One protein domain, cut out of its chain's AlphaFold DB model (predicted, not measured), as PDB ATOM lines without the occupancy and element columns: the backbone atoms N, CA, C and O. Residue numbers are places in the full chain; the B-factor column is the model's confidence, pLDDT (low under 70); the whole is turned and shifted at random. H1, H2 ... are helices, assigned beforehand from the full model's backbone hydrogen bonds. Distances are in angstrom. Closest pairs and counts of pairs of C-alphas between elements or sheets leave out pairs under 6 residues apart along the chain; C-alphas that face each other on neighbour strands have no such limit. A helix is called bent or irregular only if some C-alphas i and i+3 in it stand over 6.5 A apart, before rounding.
ATOM      1  N   GLU A   4     -41.074 -24.243  91.615       70.19
ATOM      2  CA  GLU A   4     -40.406 -23.030  91.144       70.19
ATOM      3  C   GLU A   4     -39.341 -22.525  92.129       70.19
ATOM      4  O   GLU A   4     -38.217 -22.218  91.730       70.19
ATOM      5  N   GLY A   5     -39.633 -22.529  93.434       75.81
ATOM      6  CA  GLY A   5     -38.682 -22.106  94.465       75.81
ATOM      7  C   GLY A   5     -37.489 -23.057  94.605       75.81
ATOM      8  O   GLY A   5     -36.378 -22.626  94.921       75.81
ATOM      9  N   PHE A   6     -37.689 -24.349  94.325       77.38
ATOM     10  CA  PHE A   6     -36.609 -25.337  94.311       77.38
ATOM     11  C   PHE A   6     -35.676 -25.139  93.111       77.38
ATOM     12  O   PHE A   6     -34.456 -25.123  93.281       77.38
ATOM     13  N   LEU A   7     -36.233 -24.918  91.915       77.12
ATOM     14  CA  LEU A   7     -35.449 -24.681  90.701       77.12
ATOM     15  C   LEU A   7     -34.608 -23.406  90.806       77.12
ATOM     16  O   LEU A   7     -33.408 -23.452  90.545       77.12
ATOM     17  N   VAL A   8     -35.187 -22.293  91.262       81.62
ATOM     18  CA  VAL A   8     -34.454 -21.024  91.431       81.62
ATOM     19  C   VAL A   8     -33.281 -21.182  92.401       81.62
ATOM     20  O   VAL A   8     -32.190 -20.673  92.148       81.62
ATOM     21  N   ARG A   9     -33.465 -21.940  93.488       80.75
ATOM     22  CA  ARG A   9     -32.410 -22.185  94.481       80.75
ATOM     23  C   ARG A   9     -31.289 -23.075  93.937       80.75
ATOM     24  O   ARG A   9     -30.121 -22.809  94.213       80.75
ATOM     25  N   GLN A  10     -31.627 -24.085  93.135       81.38
ATOM     26  CA  GLN A  10     -30.646 -24.926  92.438       81.38
ATOM     27  C   GLN A  10     -29.849 -24.124  91.404       81.38
ATOM     28  O   GLN A  10     -28.621 -24.211  91.372       81.38
ATOM     29  N   PHE A  11     -30.520 -23.272  90.623       78.88
ATOM     30  CA  PHE A  11     -29.855 -22.351  89.701       78.88
ATOM     31  C   PHE A  11     -28.928 -21.382  90.442       78.88
ATOM     32  O   PHE A  11     -27.768 -21.243  90.061       78.88
ATOM     33  N   ALA A  12     -29.380 -20.767  91.537       79.12
ATOM     34  CA  ALA A  12     -28.555 -19.857  92.329       79.12
ATOM     35  C   ALA A  12     -27.287 -20.541  92.877       79.12
ATOM     36  O   ALA A  12     -26.192 -19.995  92.745       79.12
ATOM     37  N   CYS A  13     -27.405 -21.761  93.418       78.56
ATOM     38  CA  CYS A  13     -26.249 -22.549  93.858       78.56
ATOM     39  C   CYS A  13     -25.310 -22.911  92.699       78.56
ATOM     40  O   CYS A  13     -24.090 -22.850  92.857       78.56
ATOM     41  N   PHE A  14     -25.852 -23.260  91.529       79.88
ATOM     42  CA  PHE A  14     -25.054 -23.563  90.344       79.88
ATOM     43  C   PHE A  14     -24.231 -22.352  89.886       79.88
ATOM     44  O   PHE A  14     -23.026 -22.487  89.677       79.88
ATOM     45  N   PHE A  15     -24.847 -21.170  89.786       77.75
ATOM     46  CA  PHE A  15     -24.160 -19.933  89.402       77.75
ATOM     47  C   PHE A  15     -23.142 -19.473  90.448       77.75
ATOM     48  O   PHE A  15     -22.097 -18.951  90.072       77.75
ATOM     49  N   TYR A  16     -23.416 -19.679  91.738       80.12
ATOM     50  CA  TYR A  16     -22.496 -19.319  92.816       80.12
ATOM     51  C   TYR A  16     -21.253 -20.221  92.829       80.12
ATOM     52  O   TYR A  16     -20.128 -19.725  92.828       80.12
ATOM     53  N   ASN A  17     -21.441 -21.542  92.745       84.69
ATOM     54  CA  ASN A  17     -20.333 -22.502  92.762       84.69
ATOM     55  C   ASN A  17     -19.512 -22.490  91.466       84.69
ATOM     56  O   ASN A  17     -18.307 -22.725  91.498       84.69
ATOM     57  N   ASN A  18     -20.145 -22.196  90.327       86.81
ATOM     58  CA  ASN A  18     -19.488 -22.165  89.018       86.81
ATOM     59  C   ASN A  18     -19.234 -20.742  88.512       86.81
ATOM     60  O   ASN A  18     -18.967 -20.562  87.325       86.81
ATOM     61  N   HIS A  19     -19.300 -19.728  89.384       84.81
ATOM     62  CA  HIS A  19     -19.185 -18.322  88.993       84.81
ATOM     63  C   HIS A  19     -17.940 -18.068  88.137       84.81
ATOM     64  O   HIS A  19     -18.023 -17.474  87.065       84.81
ATOM     65  N   PHE A  20     -16.799 -18.618  88.561       86.69
ATOM     66  CA  PHE A  20     -15.540 -18.510  87.830       86.69
ATOM     67  C   PHE A  20     -15.620 -19.112  86.420       86.69
ATOM     68  O   PHE A  20     -15.200 -18.471  85.461       86.69
ATOM     69  N   LEU A  21     -16.197 -20.310  86.280       88.06
ATOM     70  CA  LEU A  21     -16.339 -21.005  84.997       88.06
ATOM     71  C   LEU A  21     -17.281 -20.250  84.050       88.06
ATOM     72  O   LEU A  21     -16.981 -20.100  82.870       88.06
ATOM     73  N   ILE A  22     -18.382 -19.716  84.577       88.75
ATOM     74  CA  ILE A  22     -19.356 -18.936  83.806       88.75
ATOM     75  C   ILE A  22     -18.728 -17.629  83.313       88.75
ATOM     76  O   ILE A  22     -18.853 -17.299  82.135       88.75
ATOM     77  N   VAL A  23     -18.002 -16.916  84.180       90.31
ATOM     78  CA  VAL A  23     -17.255 -15.707  83.798       90.31
ATOM     79  C   VAL A  23     -16.195 -16.036  82.746       90.31
ATOM     80  O   VAL A  23     -16.056 -15.295  81.777       90.31
ATOM     81  N   HIS A  24     -15.496 -17.167  82.876       89.94
ATOM     82  CA  HIS A  24     -14.508 -17.604  81.888       89.94
ATOM     83  C   HIS A  24     -15.134 -17.887  80.518       89.94
ATOM     84  O   HIS A  24     -14.608 -17.431  79.506       89.94
ATOM     85  N   ILE A  25     -16.264 -18.598  80.472       93.31
ATOM     86  CA  ILE A  25     -16.994 -18.880  79.226       93.31
ATOM     87  C   ILE A  25     -17.461 -17.578  78.569       93.31
ATOM     88  O   ILE A  25     -17.296 -17.392  77.367       93.31
ATOM     89  N   TRP A  26     -18.000 -16.640  79.345       93.81
ATOM     90  CA  TRP A  26     -18.402 -15.345  78.800       93.81
ATOM     91  C   TRP A  26     -17.214 -14.535  78.286       93.81
ATOM     92  O   TRP A  26     -17.290 -13.964  77.200       93.81
ATOM     93  N   ALA A  27     -16.098 -14.524  79.015       93.50
ATOM     94  CA  ALA A  27     -14.885 -13.842  78.585       93.50
ATOM     95  C   ALA A  27     -14.345 -14.420  77.267       93.50
ATOM     96  O   ALA A  27     -14.020 -13.657  76.358       93.50
ATOM     97  N   THR A  28     -14.300 -15.749  77.117       94.12
ATOM     98  CA  THR A  28     -13.830 -16.385  75.876       94.12
ATOM     99  C   THR A  28     -14.758 -16.105  74.698       94.12
ATOM    100  O   THR A  28     -14.265 -15.792  73.615       94.12
ATOM    101  N   ILE A  29     -16.080 -16.128  74.904       95.31
ATOM    102  CA  ILE A  29     -17.061 -15.752  73.874       95.31
ATOM    103  C   ILE A  29     -16.856 -14.297  73.440       95.31
ATOM    104  O   ILE A  29     -16.767 -14.022  72.244       95.31
ATOM    105  N   CYS A  30     -16.726 -13.363  74.385       95.62
ATOM    106  CA  CYS A  30     -16.506 -11.950  74.077       95.62
ATOM    107  C   CYS A  30     -15.205 -11.726  73.293       95.62
ATOM    108  O   CYS A  30     -15.205 -11.000  72.298       95.62
ATOM    109  N   ILE A  31     -14.109 -12.379  73.693       94.62
ATOM    110  CA  ILE A  31     -12.827 -12.307  72.978       94.62
ATOM    111  C   ILE A  31     -12.974 -12.871  71.561       94.62
ATOM    112  O   ILE A  31     -12.534 -12.243  70.598       94.62
ATOM    113  N   PHE A  32     -13.623 -14.025  71.409       94.38
ATOM    114  CA  PHE A  32     -13.844 -14.648  70.106       94.38
ATOM    115  C   PHE A  32     -14.659 -13.746  69.168       94.38
ATOM    116  O   PHE A  32     -14.269 -13.528  68.019       94.38
ATOM    117  N   LEU A  33     -15.749 -13.154  69.667       94.44
ATOM    118  CA  LEU A  33     -16.559 -12.202  68.905       94.44
ATOM    119  C   LEU A  33     -15.767 -10.944  68.527       94.44
ATOM    120  O   LEU A  33     -15.894 -10.464  67.400       94.44
ATOM    121  N   ALA A  34     -14.911 -10.434  69.418       92.81
ATOM    122  CA  ALA A  34     -14.053  -9.287  69.125       92.81
ATOM    123  C   ALA A  34     -13.037  -9.593  68.010       92.81
ATOM    124  O   ALA A  34     -12.856  -8.783  67.098       92.81
ATOM    125  N   VAL A  35     -12.420 -10.780  68.034       93.94
ATOM    126  CA  VAL A  35     -11.502 -11.236  66.976       93.94
ATOM    127  C   VAL A  35     -12.232 -11.364  65.637       93.94
ATOM    128  O   VAL A  35     -11.733 -10.879  64.621       93.94
ATOM    129  N   LEU A  36     -13.434 -11.951  65.629       92.50
ATOM    130  CA  LEU A  36     -14.265 -12.041  64.426       92.50
ATOM    131  C   LEU A  36     -14.633 -10.660  63.871       92.50
ATOM    132  O   LEU A  36     -14.474 -10.418  62.674       92.50
ATOM    133  N   ALA A  37     -15.080  -9.739  64.727       90.94
ATOM    134  CA  ALA A  37     -15.430  -8.380  64.325       90.94
ATOM    135  C   ALA A  37     -14.223  -7.630  63.737       90.94
ATOM    136  O   ALA A  37     -14.346  -6.968  62.704       90.94
ATOM    137  N   CYS A  38     -13.040  -7.787  64.340       91.06
ATOM    138  CA  CYS A  38     -11.800  -7.211  63.826       91.06
ATOM    139  C   CYS A  38     -11.437  -7.786  62.444       91.06
ATOM    140  O   CYS A  38     -11.130  -7.033  61.516       91.06
ATOM    141  N   GLY A  39     -11.557  -9.106  62.267       89.12
ATOM    142  CA  GLY A  39     -11.341  -9.768  60.978       89.12
ATOM    143  C   GLY A  39     -12.289  -9.264  59.883       89.12
ATOM    144  O   GLY A  39     -11.841  -8.935  58.781       89.12
ATOM    145  N   LEU A  40     -13.581  -9.126  60.196       89.62
ATOM    146  CA  LEU A  40     -14.584  -8.581  59.274       89.62
ATOM    147  C   LEU A  40     -14.311  -7.113  58.918       89.62
ATOM    148  O   LEU A  40     -14.461  -6.729  57.756       89.62
ATOM    149  N   ALA A  41     -13.868  -6.296  59.877       88.25
ATOM    150  CA  ALA A  41     -13.515  -4.898  59.632       88.25
ATOM    151  C   ALA A  41     -12.318  -4.768  58.677       88.25
ATOM    152  O   ALA A  41     -12.367  -3.985  57.725       88.25
ATOM    153  N   LEU A  42     -11.272  -5.578  58.872       86.88
ATOM    154  CA  LEU A  42     -10.116  -5.624  57.970       86.88
ATOM    155  C   LEU A  42     -10.506  -6.098  56.567       86.88
ATOM    156  O   LEU A  42     -10.036  -5.539  55.573       86.88
ATOM    157  N   PHE A  43     -11.379  -7.103  56.473       82.12
ATOM    158  CA  PHE A  43     -11.896  -7.590  55.196       82.12
ATOM    159  C   PHE A  43     -12.684  -6.503  54.455       82.12
ATOM    160  O   PHE A  43     -12.389  -6.212  53.296       82.12
ATOM    161  N   ARG A  44     -13.611  -5.828  55.145       84.69
ATOM    162  CA  ARG A  44     -14.385  -4.712  54.587       84.69
ATOM    163  C   ARG A  44     -13.487  -3.556  54.151       84.69
ATOM    164  O   ARG A  44     -13.693  -2.999  53.079       84.69
ATOM    165  N   HIS A  45     -12.463  -3.223  54.936       85.00
ATOM    166  CA  HIS A  45     -11.503  -2.183  54.570       85.00
ATOM    167  C   HIS A  45     -10.732  -2.535  53.289       85.00
ATOM    168  O   HIS A  45     -10.582  -1.686  52.412       85.00
ATOM    169  N   ARG A  46     -10.288  -3.791  53.139       82.94
ATOM    170  CA  ARG A  46      -9.615  -4.258  51.915       82.94
ATOM    171  C   ARG A  46     -10.524  -4.194  50.690       82.94
ATOM    172  O   ARG A  46     -10.053  -3.758  49.644       82.94
ATOM    173  N   ILE A  47     -11.793  -4.586  50.823       83.38
ATOM    174  CA  ILE A  47     -12.783  -4.475  49.739       83.38
ATOM    175  C   ILE A  47     -13.001  -3.014  49.360       83.38
ATOM    176  O   ILE A  47     -12.881  -2.672  48.193       83.38
ATOM    177  N   ASN A  48     -13.239  -2.131  50.332       84.56
ATOM    178  CA  ASN A  48     -13.448  -0.711  50.046       84.56
ATOM    179  C   ASN A  48     -12.238  -0.089  49.337       84.56
ATOM    180  O   ASN A  48     -12.402   0.710  48.421       84.56
ATOM    181  N   LYS A  49     -11.019  -0.476  49.737       84.75
ATOM    182  CA  LYS A  49      -9.789  -0.013  49.091       84.75
ATOM    183  C   LYS A  49      -9.660  -0.548  47.662       84.75
ATOM    184  O   LYS A  49      -9.253   0.198  46.781       84.75
ATOM    185  N   PHE A  50     -10.038  -1.804  47.425       85.50
ATOM    186  CA  PHE A  50     -10.121  -2.358  46.074       85.50
ATOM    187  C   PHE A  50     -11.134  -1.588  45.219       85.50
ATOM    188  O   PHE A  50     -10.753  -1.090  44.167       85.50
ATOM    189  N   ASN A  51     -12.358  -1.396  45.717       82.75
ATOM    190  CA  ASN A  51     -13.431  -0.697  45.003       82.75
ATOM    191  C   ASN A  51     -13.036   0.745  44.659       82.75
ATOM    192  O   ASN A  51     -13.168   1.167  43.519       82.75
ATOM    193  N   SER A  52     -12.399   1.463  45.592       84.62
ATOM    194  CA  SER A  52     -11.916   2.829  45.334       84.62
ATOM    195  C   SER A  52     -10.921   2.942  44.172       84.62
ATOM    196  O   SER A  52     -10.786   4.011  43.585       84.62
ATOM    197  N   VAL A  53     -10.225   1.850  43.846       84.50
ATOM    198  CA  VAL A  53      -9.275   1.779  42.729       84.50
ATOM    199  C   VAL A  53      -9.929   1.181  41.483       84.50
ATOM    200  O   VAL A  53      -9.638   1.611  40.372       84.50
ATOM    201  N   SER A  54     -10.824   0.204  41.640       84.94
ATOM    202  CA  SER A  54     -11.474  -0.467  40.517       84.94
ATOM    203  C   SER A  54     -12.576   0.367  39.870       84.94
ATOM    204  O   SER A  54     -12.702   0.326  38.652       84.94
ATOM    205  N   ASP A  55     -13.329   1.153  40.641       82.69
ATOM    206  CA  ASP A  55     -14.443   1.981  40.160       82.69
ATOM    207  C   ASP A  55     -14.046   2.998  39.077       82.69
ATOM    208  O   ASP A  55     -14.721   3.049  38.039       82.69
ATOM    209  N   PRO A  56     -12.962   3.794  39.230       82.62
ATOM    210  CA  PRO A  56     -12.538   4.705  38.168       82.62
ATOM    211  C   PRO A  56     -12.079   3.948  36.914       82.62
ATOM    212  O   PRO A  56     -12.393   4.374  35.803       82.62
ATOM    213  N   ILE A  57     -11.407   2.799  37.077       84.38
ATOM    214  CA  ILE A  57     -10.969   1.943  35.963       84.38
ATOM    215  C   ILE A  57     -12.184   1.360  35.230       84.38
ATOM    216  O   ILE A  57     -12.258   1.430  34.008       84.38
ATOM    217  N   GLU A  58     -13.160   0.809  35.955       85.12
ATOM    218  CA  GLU A  58     -14.383   0.250  35.377       85.12
ATOM    219  C   GLU A  58     -15.173   1.322  34.618       85.12
ATOM    220  O   GLU A  58     -15.598   1.089  33.484       85.12
ATOM    221  N   THR A  59     -15.340   2.504  35.216       83.62
ATOM    222  CA  THR A  59     -16.059   3.627  34.598       83.62
ATOM    223  C   THR A  59     -15.391   4.064  33.298       83.62
ATOM    224  O   THR A  59     -16.058   4.212  32.274       83.62
ATOM    225  N   PHE A  60     -14.068   4.221  33.324       84.50
ATOM    226  CA  PHE A  60     -13.284   4.589  32.155       84.50
ATOM    227  C   PHE A  60     -13.401   3.547  31.036       84.50
ATOM    228  O   PHE A  60     -13.809   3.885  29.928       84.50
ATOM    229  N   LEU A  61     -13.171   2.268  31.347       83.31
ATOM    230  CA  LEU A  61     -13.246   1.174  30.375       83.31
ATOM    231  C   LEU A  61     -14.649   1.021  29.764       83.31
ATOM    232  O   LEU A  61     -14.787   0.733  28.574       83.31
ATOM    233  N   ARG A  62     -15.712   1.230  30.551       84.06
ATOM    234  CA  ARG A  62     -17.094   1.224  30.042       84.06
ATOM    235  C   ARG A  62     -17.347   2.374  29.074       84.06
ATOM    236  O   ARG A  62     -17.928   2.142  28.014       84.06
ATOM    237  N   ASN A  63     -16.917   3.583  29.425       82.31
ATOM    238  CA  ASN A  63     -17.050   4.749  28.554       82.31
ATOM    239  C   ASN A  63     -16.259   4.563  27.258       82.31
ATOM    240  O   ASN A  63     -16.739   4.921  26.185       82.31
ATOM    241  N   GLU A  64     -15.088   3.938  27.345       79.69
ATOM    242  CA  GLU A  64     -14.250   3.674  26.187       79.69
ATOM    243  C   GLU A  64     -14.865   2.644  25.240       79.69
ATOM    244  O   GLU A  64     -14.940   2.903  24.045       79.69
ATOM    245  N   ILE A  65     -15.447   1.547  25.743       82.12
ATOM    246  CA  ILE A  65     -16.227   0.627  24.890       82.12
ATOM    247  C   ILE A  65     -17.345   1.369  24.148       82.12
ATOM    248  O   ILE A  65     -17.585   1.102  22.970       82.12
ATOM    249  N   VAL A  66     -18.060   2.271  24.825       82.12
ATOM    250  CA  VAL A  66     -19.150   3.044  24.211       82.12
ATOM    251  C   VAL A  66     -18.597   3.976  23.128       82.12
ATOM    252  O   VAL A  66     -19.132   3.999  22.020       82.12
ATOM    253  N   SER A  67     -17.501   4.686  23.406       76.81
ATOM    254  CA  SER A  67     -16.807   5.547  22.438       76.81
ATOM    255  C   SER A  67     -16.355   4.765  21.199       76.81
ATOM    256  O   SER A  67     -16.696   5.160  20.081       76.81
ATOM    257  N   LEU A  68     -15.705   3.612  21.390       75.38
ATOM    258  CA  LEU A  68     -15.233   2.744  20.310       75.38
ATOM    259  C   LEU A  68     -16.378   2.175  19.467       75.38
ATOM    260  O   LEU A  68     -16.286   2.126  18.242       75.38
ATOM    261  N   ARG A  69     -17.496   1.790  20.095       77.56
ATOM    262  CA  ARG A  69     -18.683   1.290  19.379       77.56
ATOM    263  C   ARG A  69     -19.398   2.371  18.572       77.56
ATOM    264  O   ARG A  69     -19.994   2.056  17.546       77.56
ATOM    265  N   HIS A  70     -19.357   3.622  19.026       78.44
ATOM    266  CA  HIS A  70     -20.016   4.746  18.359       78.44
ATOM    267  C   HIS A  70     -19.082   5.579  17.473       78.44
ATOM    268  O   HIS A  70     -19.540   6.562  16.896       78.44
ATOM    269  N   CYS A  71     -17.806   5.191  17.335       66.50
ATOM    270  CA  CYS A  71     -16.790   5.945  16.591       66.50
ATOM    271  C   CYS A  71     -16.735   7.428  17.020       66.50
ATOM    272  O   CYS A  71     -16.539   8.330  16.207       66.50
ATOM    273  N   SER A  72     -16.986   7.684  18.308       63.38
ATOM    274  CA  SER A  72     -17.018   9.029  18.882       63.38
ATOM    275  C   SER A  72     -15.671   9.318  19.528       63.38
ATOM    276  O   SER A  72     -15.264   8.605  20.441       63.38
ATOM    277  N   SER A  73     -14.989  10.371  19.081       57.78
ATOM    278  CA  SER A  73     -13.639  10.751  19.521       57.78
ATOM    279  C   SER A  73     -13.580  11.419  20.901       57.78
ATOM    280  O   SER A  73     -12.557  11.998  21.259       57.78
ATOM    281  N   SER A  74     -14.652  11.365  21.696       53.47
ATOM    282  CA  SER A  74     -14.635  11.891  23.062       53.47
ATOM    283  C   SER A  74     -13.971  10.890  24.011       53.47
ATOM    284  O   SER A  74     -14.648  10.224  24.798       53.47
ATOM    285  N   THR A  75     -12.649  10.757  23.934       55.81
ATOM    286  CA  THR A  75     -11.875  10.109  24.994       55.81
ATOM    287  C   THR A  75     -11.910  11.049  26.198       55.81
ATOM    288  O   THR A  75     -11.477  12.198  26.077       55.81
ATOM    289  N   PRO A  76     -12.483  10.649  27.345       53.50
ATOM    290  CA  PRO A  76     -12.445  11.498  28.522       53.50
ATOM    291  C   PRO A  76     -10.983  11.714  28.935       53.50
ATOM    292  O   PRO A  76     -10.184  10.781  28.907       53.50
ATOM    293  N   GLU A  77     -10.647  12.936  29.352       55.50
ATOM    294  CA  GLU A  77      -9.323  13.379  29.831       55.50
ATOM    295  C   GLU A  77      -8.960  12.761  31.204       55.50
ATOM    296  O   GLU A  77      -8.335  13.376  32.065       55.50
ATOM    297  N   ILE A  78      -9.420  11.535  31.460       56.56
ATOM    298  CA  ILE A  78      -9.169  10.800  32.689       56.56
ATOM    299  C   ILE A  78      -7.909   9.975  32.451       56.56
ATOM    300  O   ILE A  78      -7.929   8.952  31.769       56.56
ATOM    301  N   THR A  79      -6.801  10.420  33.034       66.88
ATOM    302  CA  THR A  79      -5.586   9.614  33.142       66.88
ATOM    303  C   THR A  79      -5.829   8.509  34.169       66.88
ATOM    304  O   THR A  79      -5.812   8.736  35.377       66.88
ATOM    305  N   VAL A  80      -6.124   7.300  33.687       76.44
ATOM    306  CA  VAL A  80      -6.317   6.125  34.545       76.44
ATOM    307  C   VAL A  80      -4.993   5.402  34.748       76.44
ATOM    308  O   VAL A  80      -4.359   4.957  33.794       76.44
ATOM    309  N   ASP A  81      -4.597   5.238  36.009       83.25
ATOM    310  CA  ASP A  81      -3.466   4.393  36.379       83.25
ATOM    311  C   ASP A  81      -3.908   2.928  36.514       83.25
ATOM    312  O   ASP A  81      -4.423   2.502  37.550       83.25
ATOM    313  N   PHE A  82      -3.679   2.137  35.467       82.06
ATOM    314  CA  PHE A  82      -3.929   0.696  35.482       82.06
ATOM    315  C   PHE A  82      -2.985  -0.072  36.424       82.06
ATOM    316  O   PHE A  82      -3.337  -1.154  36.901       82.06
ATOM    317  N   GLU A  83      -1.797   0.448  36.756       84.38
ATOM    318  CA  GLU A  83      -0.866  -0.263  37.644       84.38
ATOM    319  C   GLU A  83      -1.387  -0.335  39.083       84.38
ATOM    320  O   GLU A  83      -1.114  -1.318  39.788       84.38
ATOM    321  N   SER A  84      -2.207   0.640  39.481       84.06
ATOM    322  CA  SER A  84      -2.816   0.747  40.808       84.06
ATOM    323  C   SER A  84      -3.694  -0.454  41.203       84.06
ATOM    324  O   SER A  84      -3.781  -0.775  42.392       84.06
ATOM    325  N   LEU A  85      -4.291  -1.177  40.242       83.88
ATOM    326  CA  LEU A  85      -5.126  -2.363  40.502       83.88
ATOM    327  C   LEU A  85      -4.292  -3.634  40.737       83.88
ATOM    328  O   LEU A  85      -4.713  -4.551  41.449       83.88
ATOM    329  N   SER A  86      -3.079  -3.691  40.177       82.88
ATOM    330  CA  SER A  86      -2.213  -4.876  40.211       82.88
ATOM    331  C   SER A  86      -1.900  -5.421  41.620       82.88
ATOM    332  O   SER A  86      -1.898  -6.649  41.781       82.88
ATOM    333  N   PRO A  87      -1.698  -4.604  42.679       84.31
ATOM    334  CA  PRO A  87      -1.371  -5.109  44.011       84.31
ATOM    335  C   PRO A  87      -2.522  -5.893  44.645       84.31
ATOM    336  O   PRO A  87      -2.275  -6.818  45.424       84.31
ATOM    337  N   TYR A  88      -3.765  -5.564  44.283       83.06
ATOM    338  CA  TYR A  88      -4.978  -6.178  44.827       83.06
ATOM    339  C   TYR A  88      -5.357  -7.493  44.135       83.06
ATOM    340  O   TYR A  88      -6.203  -8.238  44.629       83.06
ATOM    341  N   LEU A  89      -4.710  -7.817  43.013       83.19
ATOM    342  CA  LEU A  89      -4.920  -9.068  42.295       83.19
ATOM    343  C   LEU A  89      -4.002 -10.183  42.818       83.19
ATOM    344  O   LEU A  89      -2.856  -9.961  43.220       83.19
ATOM    345  N   ASN A  90      -4.488 -11.426  42.743       83.69
ATOM    346  CA  ASN A  90      -3.685 -12.623  43.009       83.69
ATOM    347  C   ASN A  90      -2.521 -12.739  42.014       83.69
ATOM    348  O   ASN A  90      -2.680 -12.398  40.846       83.69
ATOM    349  N   ARG A  91      -1.381 -13.312  42.429       81.06
ATOM    350  CA  ARG A  91      -0.150 -13.403  41.610       81.06
ATOM    351  C   ARG A  91      -0.377 -13.941  40.190       81.06
ATOM    352  O   ARG A  91       0.171 -13.384  39.249       81.06
ATOM    353  N   ARG A  92      -1.220 -14.971  40.033       83.19
ATOM    354  CA  ARG A  92      -1.611 -15.517  38.718       83.19
ATOM    355  C   ARG A  92      -2.380 -14.491  37.873       83.19
ATOM    356  O   ARG A  92      -2.023 -14.252  36.729       83.19
ATOM    357  N   ARG A  93      -3.370 -13.826  38.476       84.38
ATOM    358  CA  ARG A  93      -4.192 -12.797  37.820       84.38
ATOM    359  C   ARG A  93      -3.410 -11.528  37.493       84.38
ATOM    360  O   ARG A  93      -3.775 -10.846  36.554       84.38
ATOM    361  N   ARG A  94      -2.333 -11.211  38.225       85.44
ATOM    362  CA  ARG A  94      -1.467 -10.060  37.908       85.44
ATOM    363  C   ARG A  94      -0.808 -10.186  36.538       85.44
ATOM    364  O   ARG A  94      -0.710  -9.188  35.838       85.44
ATOM    365  N   GLY A  95      -0.359 -11.390  36.176       83.94
ATOM    366  CA  GLY A  95       0.237 -11.650  34.863       83.94
ATOM    367  C   GLY A  95      -0.782 -11.452  33.745       83.94
ATOM    368  O   GLY A  95      -0.548 -10.656  32.845       83.94
ATOM    369  N   GLU A  96      -1.942 -12.097  33.878       85.62
ATOM    370  CA  GLU A  96      -3.052 -11.993  32.920       85.62
ATOM    371  C   GLU A  96      -3.571 -10.547  32.794       85.62
ATOM    372  O   GLU A  96      -3.818 -10.062  31.694       85.62
ATOM    373  N   TYR A  97      -3.680  -9.827  33.915       86.31
ATOM    374  CA  TYR A  97      -4.087  -8.424  33.936       86.31
ATOM    375  C   TYR A  97      -3.071  -7.525  33.228       86.31
ATOM    376  O   TYR A  97      -3.455  -6.725  32.382       86.31
ATOM    377  N   ARG A  98      -1.772  -7.683  33.513       86.56
ATOM    378  CA  ARG A  98      -0.715  -6.921  32.831       86.56
ATOM    379  C   ARG A  98      -0.702  -7.205  31.329       86.56
ATOM    380  O   ARG A  98      -0.512  -6.286  30.541       86.56
ATOM    381  N   GLU A  99      -0.917  -8.454  30.928       86.31
ATOM    382  CA  GLU A  99      -1.038  -8.815  29.517       86.31
ATOM    383  C   GLU A  99      -2.246  -8.129  28.860       86.31
ATOM    384  O   GLU A  99      -2.105  -7.552  27.784       86.31
ATOM    385  N   ALA A 100      -3.402  -8.113  29.529       84.31
ATOM    386  CA  ALA A 100      -4.597  -7.425  29.044       84.31
ATOM    387  C   ALA A 100      -4.399  -5.899  28.941       84.31
ATOM    388  O   ALA A 100      -4.824  -5.301  27.955       84.31
ATOM    389  N   VAL A 101      -3.701  -5.277  29.902       86.06
ATOM    390  CA  VAL A 101      -3.336  -3.847  29.846       86.06
ATOM    391  C   VAL A 101      -2.434  -3.578  28.642       86.06
ATOM    392  O   VAL A 101      -2.687  -2.649  27.882       86.06
ATOM    393  N   ASN A 102      -1.420  -4.416  28.414       85.12
ATOM    394  CA  ASN A 102      -0.525  -4.266  27.266       85.12
ATOM    395  C   ASN A 102      -1.261  -4.429  25.927       85.12
ATOM    396  O   ASN A 102      -0.983  -3.682  24.992       85.12
ATOM    397  N   GLN A 103      -2.202  -5.376  25.830       82.81
ATOM    398  CA  GLN A 103      -3.040  -5.566  24.639       82.81
ATOM    399  C   GLN A 103      -3.912  -4.339  24.364       82.81
ATOM    400  O   GLN A 103      -3.993  -3.889  23.226       82.81
ATOM    401  N   TYR A 104      -4.513  -3.770  25.407       82.69
ATOM    402  CA  TYR A 104      -5.300  -2.545  25.314       82.69
ATOM    403  C   TYR A 104      -4.446  -1.337  24.880       82.69
ATOM    404  O   TYR A 104      -4.797  -0.659  23.916       82.69
ATOM    405  N   LEU A 105      -3.282  -1.116  25.505       81.19
ATOM    406  CA  LEU A 105      -2.372  -0.022  25.137       81.19
ATOM    407  C   LEU A 105      -1.868  -0.154  23.694       81.19
ATOM    408  O   LEU A 105      -1.819   0.839  22.966       81.19
ATOM    409  N   ALA A 106      -1.532  -1.375  23.267       78.88
ATOM    410  CA  ALA A 106      -1.150  -1.662  21.887       78.88
ATOM    411  C   ALA A 106      -2.305  -1.401  20.907       78.88
ATOM    412  O   ALA A 106      -2.071  -0.830  19.843       78.88
ATOM    413  N   GLY A 107      -3.535  -1.767  21.281       72.44
ATOM    414  CA  GLY A 107      -4.752  -1.537  20.499       72.44
ATOM    415  C   GLY A 107      -5.056  -0.056  20.287       72.44
ATOM    416  O   GLY A 107      -5.261   0.362  19.152       72.44
ATOM    417  N   ILE A 108      -4.963   0.769  21.332       70.81
ATOM    418  CA  ILE A 108      -5.149   2.228  21.215       70.81
ATOM    419  C   ILE A 108      -4.068   2.877  20.348       70.81
ATOM    420  O   ILE A 108      -4.359   3.719  19.498       70.81
ATOM    421  N   HIS A 109      -2.807   2.464  20.508       66.81
ATOM    422  CA  HIS A 109      -1.719   2.970  19.664       66.81
ATOM    423  C   HIS A 109      -1.889   2.557  18.190       66.81
ATOM    424  O   HIS A 109      -1.397   3.250  17.294       66.81
ATOM    425  N   ALA A 110      -2.576   1.439  17.930       59.22
ATOM    426  CA  ALA A 110      -2.894   0.948  16.595       59.22
ATOM    427  C   ALA A 110      -4.165   1.582  16.000       59.22
ATOM    428  O   ALA A 110      -4.197   1.822  14.795       59.22
ATOM    429  N   GLU A 111      -5.163   1.949  16.808       53.50
ATOM    430  CA  GLU A 111      -6.369   2.676  16.370       53.50
ATOM    431  C   GLU A 111      -6.052   4.049  15.774       53.50
ATOM    432  O   GLU A 111      -6.697   4.471  14.816       53.50
ATOM    433  N   HIS A 112      -4.986   4.709  16.237       52.62
ATOM    434  CA  HIS A 112      -4.449   5.897  15.565       52.62
ATOM    435  C   HIS A 112      -3.919   5.628  14.143       52.62
ATOM    436  O   HIS A 112      -3.649   6.574  13.403       52.62
ATOM    437  N   LYS A 113      -3.766   4.361  13.737       49.06
ATOM    438  CA  LYS A 113      -3.244   3.947  12.426       49.06
ATOM    439  C   LYS A 113      -4.231   3.122  11.589       49.06
ATOM    440  O   LYS A 113      -4.097   3.141  10.367       49.06
ATOM    441  N   SER A 114      -5.184   2.390  12.180       51.75
ATOM    442  CA  SER A 114      -6.063   1.471  11.436       51.75
ATOM    443  C   SER A 114      -7.356   1.095  12.178       51.75
ATOM    444  O   SER A 114      -7.334   0.594  13.295       51.75
ATOM    445  N   VAL A 115      -8.498   1.219  11.490       56.78
ATOM    446  CA  VAL A 115      -9.856   0.848  11.959       56.78
ATOM    447  C   VAL A 115     -10.030  -0.674  12.153       56.78
ATOM    448  O   VAL A 115     -10.981  -1.124  12.786       56.78
ATOM    449  N   LYS A 116      -9.116  -1.502  11.623       55.56
ATOM    450  CA  LYS A 116      -9.216  -2.974  11.699       55.56
ATOM    451  C   LYS A 116      -8.983  -3.551  13.099       55.56
ATOM    452  O   LYS A 116      -9.417  -4.676  13.337       55.56
ATOM    453  N   ASP A 117      -8.363  -2.798  14.004       64.12
ATOM    454  CA  ASP A 117      -7.945  -3.310  15.316       64.12
ATOM    455  C   ASP A 117      -8.975  -3.056  16.436       64.12
ATOM    456  O   ASP A 117      -8.872  -3.641  17.515       64.12
ATOM    457  N   ILE A 118     -10.044  -2.298  16.148       66.31
ATOM    458  CA  ILE A 118     -11.139  -1.972  17.085       66.31
ATOM    459  C   ILE A 118     -11.742  -3.222  17.772       66.31
ATOM    460  O   ILE A 118     -11.935  -3.200  18.990       66.31
ATOM    461  N   PRO A 119     -12.015  -4.353  17.080       74.69
ATOM    462  CA  PRO A 119     -12.572  -5.543  17.734       74.69
ATOM    463  C   PRO A 119     -11.623  -6.170  18.767       74.69
ATOM    464  O   PRO A 119     -12.077  -6.689  19.787       74.69
ATOM    465  N   ALA A 120     -10.310  -6.117  18.517       74.81
ATOM    466  CA  ALA A 120      -9.299  -6.651  19.426       74.81
ATOM    467  C   ALA A 120      -9.144  -5.756  20.665       74.81
ATOM    468  O   ALA A 120      -9.061  -6.271  21.783       74.81
ATOM    469  N   THR A 121      -9.196  -4.432  20.485       75.12
ATOM    470  CA  THR A 121      -9.210  -3.453  21.584       75.12
ATOM    471  C   THR A 121     -10.443  -3.642  22.470       75.12
ATOM    472  O   THR A 121     -10.309  -3.751  23.688       75.12
ATOM    473  N   ILE A 122     -11.636  -3.801  21.882       79.06
ATOM    474  CA  ILE A 122     -12.871  -4.080  22.638       79.06
ATOM    475  C   ILE A 122     -12.738  -5.379  23.445       79.06
ATOM    476  O   ILE A 122     -13.078  -5.401  24.626       79.06
ATOM    477  N   GLN A 123     -12.192  -6.447  22.854       82.88
ATOM    478  CA  GLN A 123     -11.984  -7.712  23.566       82.88
ATOM    479  C   GLN A 123     -10.985  -7.574  24.729       82.88
ATOM    480  O   GLN A 123     -11.167  -8.193  25.782       82.88
ATOM    481  N   ALA A 124      -9.932  -6.768  24.568       81.38
ATOM    482  CA  ALA A 124      -8.985  -6.468  25.639       81.38
ATOM    483  C   ALA A 124      -9.655  -5.684  26.780       81.38
ATOM    484  O   ALA A 124      -9.460  -6.024  27.949       81.38
ATOM    485  N   ILE A 125     -10.511  -4.708  26.458       83.69
ATOM    486  CA  ILE A 125     -11.282  -3.963  27.461       83.69
ATOM    487  C   ILE A 125     -12.261  -4.882  28.198       83.69
ATOM    488  O   ILE A 125     -12.333  -4.847  29.426       83.69
ATOM    489  N   GLU A 126     -12.976  -5.757  27.489       84.44
ATOM    490  CA  GLU A 126     -13.876  -6.736  28.108       84.44
ATOM    491  C   GLU A 126     -13.127  -7.668  29.073       84.44
ATOM    492  O   GLU A 126     -13.617  -7.940  30.172       84.44
ATOM    493  N   LYS A 127     -11.906  -8.094  28.724       83.56
ATOM    494  CA  LYS A 127     -11.031  -8.839  29.643       83.56
ATOM    495  C   LYS A 127     -10.629  -7.997  30.852       83.56
ATOM    496  O   LYS A 127     -10.733  -8.494  31.971       83.56
ATOM    497  N   LEU A 128     -10.214  -6.743  30.675       84.06
ATOM    498  CA  LEU A 128      -9.855  -5.851  31.787       84.06
ATOM    499  C   LEU A 128     -11.030  -5.621  32.743       84.06
ATOM    500  O   LEU A 128     -10.854  -5.674  33.964       84.06
ATOM    501  N   LEU A 129     -12.241  -5.483  32.201       85.00
ATOM    502  CA  LEU A 129     -13.466  -5.385  32.984       85.00
ATOM    503  C   LEU A 129     -13.692  -6.624  33.853       85.00
ATOM    504  O   LEU A 129     -14.198  -6.480  34.956       85.00
ATOM    505  N   THR A 130     -13.265  -7.830  33.463       84.44
ATOM    506  CA  THR A 130     -13.388  -9.003  34.358       84.44
ATOM    507  C   THR A 130     -12.567  -8.881  35.649       84.44
ATOM    508  O   THR A 130     -12.915  -9.508  36.652       84.44
ATOM    509  N   TYR A 131     -11.500  -8.074  35.637       80.19
ATOM    510  CA  TYR A 131     -10.631  -7.840  36.793       80.19
ATOM    511  C   TYR A 131     -11.022  -6.589  37.580       80.19
ATOM    512  O   TYR A 131     -10.862  -6.585  38.797       80.19
ATOM    513  N   ALA A 132     -11.529  -5.560  36.896       76.81
ATOM    514  CA  ALA A 132     -12.009  -4.323  37.512       76.81
ATOM    515  C   ALA A 132     -13.461  -4.419  38.012       76.81
ATOM    516  O   ALA A 132     -13.872  -3.602  38.825       76.81
ATOM    517  N   ARG A 133     -14.239  -5.415  37.564       74.25
ATOM    518  CA  ARG A 133     -15.645  -5.557  37.950       74.25
ATOM    519  C   ARG A 133     -15.775  -5.751  39.453       74.25
ATOM    520  O   ARG A 133     -15.261  -6.725  40.017       74.25
TER     521      ARG A 133
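Overview. This is residues 4 to 133 of the 135 residues of an uncharacterized protein of Trabulsiella guamensis ATCC 49490 (UniProt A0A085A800). One very long helix, H2, makes the length of this model; at its far end H3 and H5 pack on it and H4 packs on both of them, forming a helical head, while H1 turns off the other end as a corner. Residues 4 to 13 of H1 and 24 to 45 of H2 stand free as a bare arm. The printed part has 130 residues with five named helices, H1 to H5 in order, and no named strand: all helix. It is extended, with a radius of gyration of the C-alphas of 28.0 A and spans of 92 by 29 by 22 A.

Arrangement. Start at H1, residues 4 to 17, which is close to but not clearly touching H2, residues 19 to 70, and about perpendicular to it at 84 degrees; their closest C-alphas, Phe 15 and Ile 22, are 7.4 A apart. H2 has a kink of 33 degrees near residue 54, yet is neither bent nor irregular, but only just: C-alphas 53 and 56 are 6.3 A apart. With residues 50 to 57 alone it touches H3, residues 82 to 88, as a hairpin; the closest C-alphas, Val 53 and Leu 85, are 6.3 A apart. H3 forms the next hairpin with H4, residues 91 to 111, closest at the C-alphas of Ser 86 and Arg 94, 5.7 A; here H4 uses residues 94 to 101 alone. H4 and H5, residues 115 to 132, are a hairpin at a shallow tilt of 27 degrees, closest at the C-alphas of Gly 107 and Thr 121, 5.0 A. H5 touches residues 54 to 68 of H2 alone, opposite ways at a shallow tilt of 10 degrees; the closest C-alphas, Ser 54 and Ala 132, are 4.9 A apart. H2 and H4 are apart. In H1 every O i to N i+4 pair is within hydrogen-bond range; the counts are 45 of 48 in H2, 15 of 17 in H4, 11 of 14 in H5 and 0 of 3 in H3, where 3 of 4 O i to N i+3 pairs are.

Along the chain. Find C-alpha 4 at (-40.406, -23.030, 91.144), where H1 begins its 20.1 A. H2 runs 74.3 A from C-alpha 19 to C-alpha 70 at (-20.016, 4.746, 18.359). H3 is irregular, only just, with C-alphas 84 and 87 6.8 A apart. H4 covers 30.6 A. H5, 26.2 A long, is irregular, with C-alphas 116 and 119 7.4 A apart, and ends at C-alpha 132 (-12.009, -4.323, 37.512).

Size, cuts and confidence. The farthest C-alphas, Phe 6 and Lys 113, are 93.1 A apart. The printed part has no cut; the link from H2 to H3, 11 residues, is long. Look for pLDDT under 70 at residues 71 to 79 and 109 to 118.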